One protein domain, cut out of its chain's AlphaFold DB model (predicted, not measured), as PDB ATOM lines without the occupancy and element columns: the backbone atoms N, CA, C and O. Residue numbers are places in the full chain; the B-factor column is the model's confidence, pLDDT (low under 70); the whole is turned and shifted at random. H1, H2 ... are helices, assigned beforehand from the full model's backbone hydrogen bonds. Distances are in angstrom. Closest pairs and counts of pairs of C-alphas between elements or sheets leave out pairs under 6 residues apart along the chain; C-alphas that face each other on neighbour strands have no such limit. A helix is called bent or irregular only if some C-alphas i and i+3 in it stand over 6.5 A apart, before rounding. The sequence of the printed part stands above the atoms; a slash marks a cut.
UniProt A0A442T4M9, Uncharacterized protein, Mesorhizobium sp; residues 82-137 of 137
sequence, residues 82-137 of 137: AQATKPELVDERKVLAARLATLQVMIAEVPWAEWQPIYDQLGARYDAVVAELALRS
ATOM      1  N   ALA A  82     -19.750  36.086 -21.929       85.69
ATOM      2  CA  ALA A  82     -18.814  35.090 -22.443       85.69
ATOM      3  C   ALA A  82     -17.503  35.043 -21.637       85.69
ATOM      4  O   ALA A  82     -16.841  34.009 -21.573       85.69
ATOM      5  N   GLN A  83     -17.131  36.141 -20.972       86.88
ATOM      6  CA  GLN A  83     -15.906  36.229 -20.167       86.88
ATOM      7  C   GLN A  83     -16.120  35.921 -18.679       86.88
ATOM      8  O   GLN A  83     -15.148  35.793 -17.937       86.88
ATOM      9  N   ALA A  84     -17.370  35.794 -18.230       89.00
ATOM     10  CA  ALA A  84     -17.701  35.462 -16.848       89.00
ATOM     11  C   ALA A  84     -17.247  34.041 -16.485       89.00
ATOM     12  O   ALA A  84     -17.142  33.178 -17.349       89.00
ATOM     13  N   THR A  85     -17.030  33.745 -15.207       90.12
ATOM     14  CA  THR A  85     -16.836  32.377 -14.706       90.12
ATOM     15  C   THR A  85     -18.179  31.676 -14.463       90.12
ATOM     16  O   THR A  85     -19.214  32.310 -14.274       90.12
ATOM     17  N   LYS A  86     -18.191  30.333 -14.430       88.88
ATOM     18  CA  LYS A  86     -19.425  29.561 -14.174       88.88
ATOM     19  C   LYS A  86     -20.090  29.908 -12.824       88.88
ATOM     20  O   LYS A  86     -21.308  30.066 -12.819       88.88
ATOM     21  N   PRO A  87     -19.356  30.070 -11.701       90.69
ATOM     22  CA  PRO A  87     -19.952  30.533 -10.445       90.69
ATOM     23  C   PRO A  87     -20.579  31.929 -10.551       90.69
ATOM     24  O   PRO A  87     -21.702  32.117 -10.092       90.69
ATOM     25  N   GLU A  88     -19.910  32.875 -11.221       88.69
ATOM     26  CA  GLU A  88     -20.449  34.228 -11.439       88.69
ATOM     27  C   GLU A  88     -21.754  34.194 -12.237       88.69
ATOM     28  O   GLU A  88     -22.721  34.846 -11.852       88.69
ATOM     29  N   LEU A  89     -21.825  33.374 -13.289       90.81
ATOM     30  CA  LEU A  89     -23.041  33.195 -14.085       90.81
ATOM     31  C   LEU A  89     -24.190  32.576 -13.270       90.81
ATOM     32  O   LEU A  89     -25.345  32.982 -13.410       90.81
ATOM     33  N   VAL A  90     -23.903  31.604 -12.396       91.19
ATOM     34  CA  VAL A  90     -24.917  30.990 -11.519       91.19
ATOM     35  C   VAL A  90     -25.481  32.005 -10.526       91.19
ATOM     36  O   VAL A  90     -26.695  32.024 -10.299       91.19
ATOM     37  N   ASP A  91     -24.623  32.833  -9.936       89.94
ATOM     38  CA  ASP A  91     -25.043  33.866  -8.991       89.94
ATOM     39  C   ASP A  91     -25.786  35.005  -9.692       89.94
ATOM     40  O   ASP A  91     -26.852  35.420  -9.229       89.94
ATOM     41  N   GLU A  92     -25.307  35.444 -10.858       90.25
ATOM     42  CA  GLU A  92     -25.981  36.450 -11.676       90.25
ATOM     43  C   GLU A  92     -27.384  35.983 -12.092       90.25
ATOM     44  O   GLU A  92     -28.352  36.727 -11.920       90.25
ATOM     45  N   ARG A  93     -27.539  34.724 -12.527       94.06
ATOM     46  CA  ARG A  93     -28.847  34.144 -12.875       94.06
ATOM     47  C   ARG A  93     -29.847  34.239 -11.721       94.06
ATOM     48  O   ARG A  93     -31.011  34.564 -11.949       94.06
ATOM     49  N   LYS A  94     -29.420  33.955 -10.485       91.69
ATOM     50  CA  LYS A  94     -30.290  34.045  -9.296       91.69
ATOM     51  C   LYS A  94     -30.730  35.484  -9.038       91.69
ATOM     52  O   LYS A  94     -31.902  35.725  -8.761       91.69
ATOM     53  N   VAL A  95     -29.799  36.433  -9.143       89.31
ATOM     54  CA  VAL A  95     -30.080  37.861  -8.939       89.31
ATOM     55  C   VAL A  95     -31.044  38.386 -10.002       89.31
ATOM     56  O   VAL A  95     -32.011  39.065  -9.659       89.31
ATOM     57  N   LEU A  96     -30.812  38.057 -11.274       92.38
ATOM     58  CA  LEU A  96     -31.674  38.463 -12.384       92.38
ATOM     59  C   LEU A  96     -33.083  37.874 -12.247       92.38
ATOM     60  O   LEU A  96     -34.050  38.619 -12.365       92.38
ATOM     61  N   ALA A  97     -33.207  36.589 -11.899       92.88
ATOM     62  CA  ALA A  97     -34.506  35.954 -11.664       92.88
ATOM     63  C   ALA A  97     -35.306  36.653 -10.551       92.88
ATOM     64  O   ALA A  97     -36.485  36.947 -10.727       92.88
ATOM     65  N   ALA A  98     -34.659  36.966  -9.423       90.19
ATOM     66  CA  ALA A  98     -35.311  37.672  -8.322       90.19
ATOM     67  C   ALA A  98     -35.776  39.079  -8.738       90.19
ATOM     68  O   ALA A  98     -36.899  39.472  -8.435       90.19
ATOM     69  N   ARG A  99     -34.939  39.821  -9.476       92.06
ATOM     70  CA  ARG A  99     -35.281  41.165  -9.970       92.06
ATOM     71  C   ARG A  99     -36.423  41.146 -10.979       92.06
ATOM     72  O   ARG A  99     -37.297  42.001 -10.896       92.06
ATOM     73  N   LEU A 100     -36.427  40.180 -11.897       94.94
ATOM     74  CA  LEU A 100     -37.512  40.000 -12.861       94.94
ATOM     75  C   LEU A 100     -38.837  39.705 -12.153       94.94
ATOM     76  O   LEU A 100     -39.841  40.328 -12.483       94.94
ATOM     77  N   ALA A 101     -38.830  38.843 -11.132       92.38
ATOM     78  CA  ALA A 101     -40.020  38.576 -10.326       92.38
ATOM     79  C   ALA A 101     -40.536  39.843  -9.623       92.38
ATOM     80  O   ALA A 101     -41.731  40.124  -9.662       92.38
ATOM     81  N   THR A 102     -39.645  40.648  -9.031       91.31
ATOM     82  CA  THR A 102     -40.022  41.932  -8.417       91.31
ATOM     83  C   THR A 102     -40.604  42.908  -9.437       91.31
ATOM     84  O   THR A 102     -41.664  43.477  -9.193       91.31
ATOM     85  N   LEU A 103     -39.957  43.086 -10.591       91.38
ATOM     86  CA  LEU A 103     -40.450  43.988 -11.634       91.38
ATOM     87  C   LEU A 103     -41.794  43.537 -12.198       91.38
ATOM     88  O   LEU A 103     -42.632  44.381 -12.489       91.38
ATOM     89  N   GLN A 104     -42.032  42.231 -12.306       92.38
ATOM     90  CA  GLN A 104     -43.316  41.706 -12.753       92.38
ATOM     91  C   GLN A 104     -44.455  42.071 -11.789       92.38
ATOM     92  O   GLN A 104     -45.534  42.449 -12.241       92.38
ATOM     93  N   VAL A 105     -44.205  42.023 -10.475       91.50
ATOM     94  CA  VAL A 105     -45.160  42.513  -9.464       91.50
ATOM     95  C   VAL A 105     -45.367  44.021  -9.612       91.50
ATOM     96  O   VAL A 105     -46.504  44.476  -9.668       91.50
ATOM     97  N   MET A 106     -44.290  44.796  -9.765       87.62
ATOM     98  CA  MET A 106     -44.383  46.253  -9.929       87.62
ATOM     99  C   MET A 106     -45.147  46.663 -11.194       87.62
ATOM    100  O   MET A 106     -45.931  47.603 -11.141       87.62
ATOM    101  N   ILE A 107     -44.964  45.961 -12.315       89.50
ATOM    102  CA  ILE A 107     -45.728  46.188 -13.552       89.50
ATOM    103  C   ILE A 107     -47.226  45.959 -13.308       89.50
ATOM    104  O   ILE A 107     -48.052  46.724 -13.799       89.50
ATOM    105  N   ALA A 108     -47.579  44.924 -12.542       89.06
ATOM    106  CA  ALA A 108     -48.971  44.598 -12.249       89.06
ATOM    107  C   ALA A 108     -49.618  45.578 -11.253       89.06
ATOM    108  O   ALA A 108     -50.777  45.953 -11.425       89.06
ATOM    109  N   GLU A 109     -48.885  45.989 -10.216       90.06
ATOM    110  CA  GLU A 109     -49.409  46.809  -9.115       90.06
ATOM    111  C   GLU A 109     -49.285  48.319  -9.364       90.06
ATOM    112  O   GLU A 109     -50.029  49.112  -8.785       90.06
ATOM    113  N   VAL A 110     -48.370  48.733 -10.244       85.44
ATOM    114  CA  VAL A 110     -48.044  50.137 -10.520       85.44
ATOM    115  C   VAL A 110     -48.134  50.416 -12.032       85.44
ATOM    116  O   VAL A 110     -47.130  50.743 -12.666       85.44
ATOM    117  N   PRO A 111     -49.332  50.313 -12.644       77.38
ATOM    118  CA  PRO A 111     -49.496  50.343 -14.104       77.38
ATOM    119  C   PRO A 111     -49.221  51.714 -14.741       77.38
ATOM    120  O   PRO A 111     -49.105  51.818 -15.957       77.38
ATOM    121  N   TRP A 112     -49.139  52.777 -13.937       74.81
ATOM    122  CA  TRP A 112     -48.809  54.132 -14.392       74.81
ATOM    123  C   TRP A 112     -47.302  54.377 -14.531       74.81
ATOM    124  O   TRP A 112     -46.903  55.412 -15.060       74.81
ATOM    125  N   ALA A 113     -46.462  53.463 -14.044       81.88
ATOM    126  CA  ALA A 113     -45.016  53.573 -14.143       81.88
ATOM    127  C   ALA A 113     -44.478  52.722 -15.305       81.88
ATOM    128  O   ALA A 113     -44.869  51.571 -15.500       81.88
ATOM    129  N   GLU A 114     -43.543  53.286 -16.071       87.81
ATOM    130  CA  GLU A 114     -42.964  52.651 -17.260       87.81
ATOM    131  C   GLU A 114     -41.861  51.642 -16.893       87.81
ATOM    132  O   GLU A 114     -40.677  51.836 -17.163       87.81
ATOM    133  N   TRP A 115     -42.243  50.537 -16.252       88.12
ATOM    134  CA  TRP A 115     -41.305  49.483 -15.841       88.12
ATOM    135  C   TRP A 115     -40.942  48.500 -16.961       88.12
ATOM    136  O   TRP A 115     -39.925  47.810 -16.860       88.12
ATOM    137  N   GLN A 116     -41.741  48.443 -18.034       87.38
ATOM    138  CA  GLN A 116     -41.569  47.479 -19.127       87.38
ATOM    139  C   GLN A 116     -40.172  47.529 -19.779       87.38
ATOM    140  O   GLN A 116     -39.550  46.473 -19.882       87.38
ATOM    141  N   PRO A 117     -39.597  48.702 -20.126       89.69
ATOM    142  CA  PRO A 117     -38.267  48.746 -20.742       89.69
ATOM    143  C   PRO A 117     -37.163  48.171 -19.843       89.69
ATOM    144  O   PRO A 117     -36.225  47.532 -20.320       89.69
ATOM    145  N   ILE A 118     -37.281  48.372 -18.527       89.00
ATOM    146  CA  ILE A 118     -36.325  47.856 -17.539       89.00
ATOM    147  C   ILE A 118     -36.471  46.335 -17.414       89.00
ATOM    148  O   ILE A 118     -35.465  45.622 -17.354       89.00
ATOM    149  N   TYR A 119     -37.711  45.837 -17.397       90.88
ATOM    150  CA  TYR A 119     -38.002  44.405 -17.401       90.88
ATOM    151  C   TYR A 119     -37.408  43.717 -18.634       90.88
ATOM    152  O   TYR A 119     -36.676  42.739 -18.485       90.88
ATOM    153  N   ASP A 120     -37.629  44.273 -19.826       90.31
ATOM    154  CA  ASP A 120     -37.138  43.711 -21.088       90.31
ATOM    155  C   ASP A 120     -35.604  43.662 -21.126       90.31
ATOM    156  O   ASP A 120     -35.010  42.648 -21.499       90.31
ATOM    157  N   GLN A 121     -34.939  44.730 -20.669       90.44
ATOM    158  CA  GLN A 121     -33.479  44.777 -20.586       90.44
ATOM    159  C   GLN A 121     -32.917  43.693 -19.652       90.44
ATOM    160  O   GLN A 121     -31.920  43.040 -19.974       90.44
ATOM    161  N   LEU A 122     -33.538  43.497 -18.485       92.44
ATOM    162  CA  LEU A 122     -33.138  42.454 -17.537       92.44
ATOM    163  C   LEU A 122     -33.446  41.050 -18.066       92.44
ATOM    164  O   LEU A 122     -32.646  40.142 -17.835       92.44
ATOM    165  N   GLY A 123     -34.553  40.884 -18.793       93.38
ATOM    166  CA  GLY A 123     -34.949  39.630 -19.434       93.38
ATOM    167  C   GLY A 123     -33.927  39.193 -20.478       93.38
ATOM    168  O   GLY A 123     -33.373  38.102 -20.377       93.38
ATOM    169  N   ALA A 124     -33.553  40.096 -21.386       93.25
ATOM    170  CA  ALA A 124     -32.526  39.827 -22.392       93.25
ATOM    171  C   ALA A 124     -31.180  39.424 -21.762       93.25
ATOM    172  O   ALA A 124     -30.481  38.534 -22.255       93.25
ATOM    173  N   ARG A 125     -30.808  40.052 -20.636       93.81
ATOM    174  CA  ARG A 125     -29.596  39.681 -19.897       93.81
ATOM    175  C   ARG A 125     -29.719  38.304 -19.240       93.81
ATOM    176  O   ARG A 125     -28.752  37.545 -19.262       93.81
ATOM    177  N   TYR A 126     -30.876  37.983 -18.665       95.31
ATOM    178  CA  TYR A 126     -31.148  36.669 -18.081       95.31
ATOM    179  C   TYR A 126     -31.016  35.559 -19.126       95.31
ATOM    180  O   TYR A 126     -30.304  34.584 -18.885       95.31
ATOM    181  N   ASP A 127     -31.613  35.749 -20.301       96.06
ATOM    182  CA  ASP A 127     -31.559  34.782 -21.398       96.06
ATOM    183  C   ASP A 127     -30.123  34.546 -21.875       96.06
ATOM    184  O   ASP A 127     -29.708  33.400 -22.053       96.06
ATOM    185  N   ALA A 128     -29.320  35.610 -21.990       94.81
ATOM    186  CA  ALA A 128     -27.905  35.497 -22.334       94.81
ATOM    187  C   ALA A 128     -27.112  34.679 -21.296       94.81
ATOM    188  O   ALA A 128     -26.317  33.813 -21.664       94.81
ATOM    189  N   VAL A 129     -27.347  34.903 -19.998       94.38
ATOM    190  CA  VAL A 129     -26.704  34.138 -18.913       94.38
ATOM    191  C   VAL A 129     -27.133  32.668 -18.935       94.38
ATOM    192  O   VAL A 129     -26.302  31.782 -18.730       94.38
ATOM    193  N   VAL A 130     -28.414  32.384 -19.188       95.88
ATOM    194  CA  VAL A 130     -28.930  31.011 -19.304       95.88
ATOM    195  C   VAL A 130     -28.311  30.291 -20.500       95.88
ATOM    196  O   VAL A 130     -27.869  29.151 -20.345       95.88
ATOM    197  N   ALA A 131     -28.236  30.951 -21.655       95.75
ATOM    198  CA  ALA A 131     -27.608  30.400 -22.852       95.75
ATOM    199  C   ALA A 131     -26.127  30.073 -22.609       95.75
ATOM    200  O   ALA A 131     -25.682  28.966 -22.906       95.75
ATOM    201  N   GLU A 132     -25.376  30.985 -21.987       94.94
ATOM    202  CA  GLU A 132     -23.961  30.763 -21.685       94.94
ATOM    203  C   GLU A 132     -23.748  29.633 -20.667       94.94
ATOM    204  O   GLU A 132     -22.843  28.811 -20.813       94.94
ATOM    205  N   LEU A 133     -24.594  29.544 -19.636       94.81
ATOM    206  CA  LEU A 133     -24.552  28.423 -18.694       94.81
ATOM    207  C   LEU A 133     -24.819  27.089 -19.395       94.81
ATOM    208  O   LEU A 133     -24.141  26.116 -19.072       94.81
ATOM    209  N   ALA A 134     -25.761  27.058 -20.344       94.00
ATOM    210  CA  ALA A 134     -26.078  25.867 -21.125       94.00
ATOM    211  C   ALA A 134     -24.885  25.406 -21.979       94.00
ATOM    212  O   ALA A 134     -24.596  24.211 -22.010       94.00
ATOM    213  N   LEU A 135     -24.138  26.338 -22.583       92.81
ATOM    214  CA  LEU A 135     -22.909  26.048 -23.340       92.81
ATOM    215  C   LEU A 135     -21.776  25.465 -22.477       92.81
ATOM    216  O   LEU A 135     -20.876  24.813 -23.000       92.81
ATOM    217  N   ARG A 136     -21.810  25.699 -21.160       88.00
ATOM    218  CA  ARG A 136     -20.784  25.276 -20.185       88.00
ATOM    219  C   ARG A 136     -21.219  24.092 -19.315       88.00
ATOM    220  O   ARG A 136     -20.604  23.846 -18.265       88.00
ATOM    221  N   SER A 137     -22.326  23.444 -19.673       75.50
ATOM    222  CA  SER A 137     -22.847  22.237 -19.010       75.50
ATOM    223  C   SER A 137     -22.074  21.015 -19.463       75.50
ATOM    224  O   SER A 137     -21.706  20.238 -18.559       75.50
TER     225      SER A 137
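What this domain is: This is residues 82 to 137 of the 137 residues of an uncharacterized protein of Mesorhizobium sp (UniProt A0A442T4M9). The model is a long helical hairpin: two helices, H1 and H2, lie side by side and run opposite ways, joined by a turn at one end of a narrow rod. H1 is the longer of the two, and residues 108 to 113 stick out at the turn end. The printed part has 56 residues with two named helices, H1 and then H2, and no named strand; the class is all helix. The whole is loose, with a radius of gyration of the C-alphas of 12.9 A, and its C-alphas span 40 by 15 by 14 A.

How they stand to each other: After residues 82 to 85 comes H1, residues 86 to 109, and after a short link comes H2, residues 116 to 135. H1 and H2 touch, with 20 pairs of C-alphas within 8 A. Their closest C-alphas are those of Leu 96 and Tyr 126, 6.0 A apart. Their centres are 9.6 A apart. Their lines stand at a shallow tilt of 27 degrees, and they run opposite ways as a helical hairpin. In both H1 and H2 every O i to N i+4 pair is within hydrogen-bond range.

Where its parts are: H1 has 24 residues, from Lys 86, with its C-alpha at (-19.425, 29.561, -14.174), to Glu 109, with its C-alpha at (-49.409, 46.809, -9.115); its first and last C-alphas are 35.0 A apart. H2 has 20 residues, from Gln 116 to Leu 135, and measures 28.7 A from first to last C-alpha. C-alpha 135 is at (-22.909, 26.048, -23.340). Neither helix is bent.

The domain as a whole: The two C-alphas farthest apart are those of Trp 112 and Ser 137, at 41.4 A. The first and last printed C-alphas, of Ala 82 and Ser 137, are 13.9 A apart. The link from H1 to H2 has 6 residues, and residues 108 to 113 stand free. The printed part has no cut and ends at the chain's last residue. The mean pLDDT of the printed part is 90.2, and no printed residue is under 70.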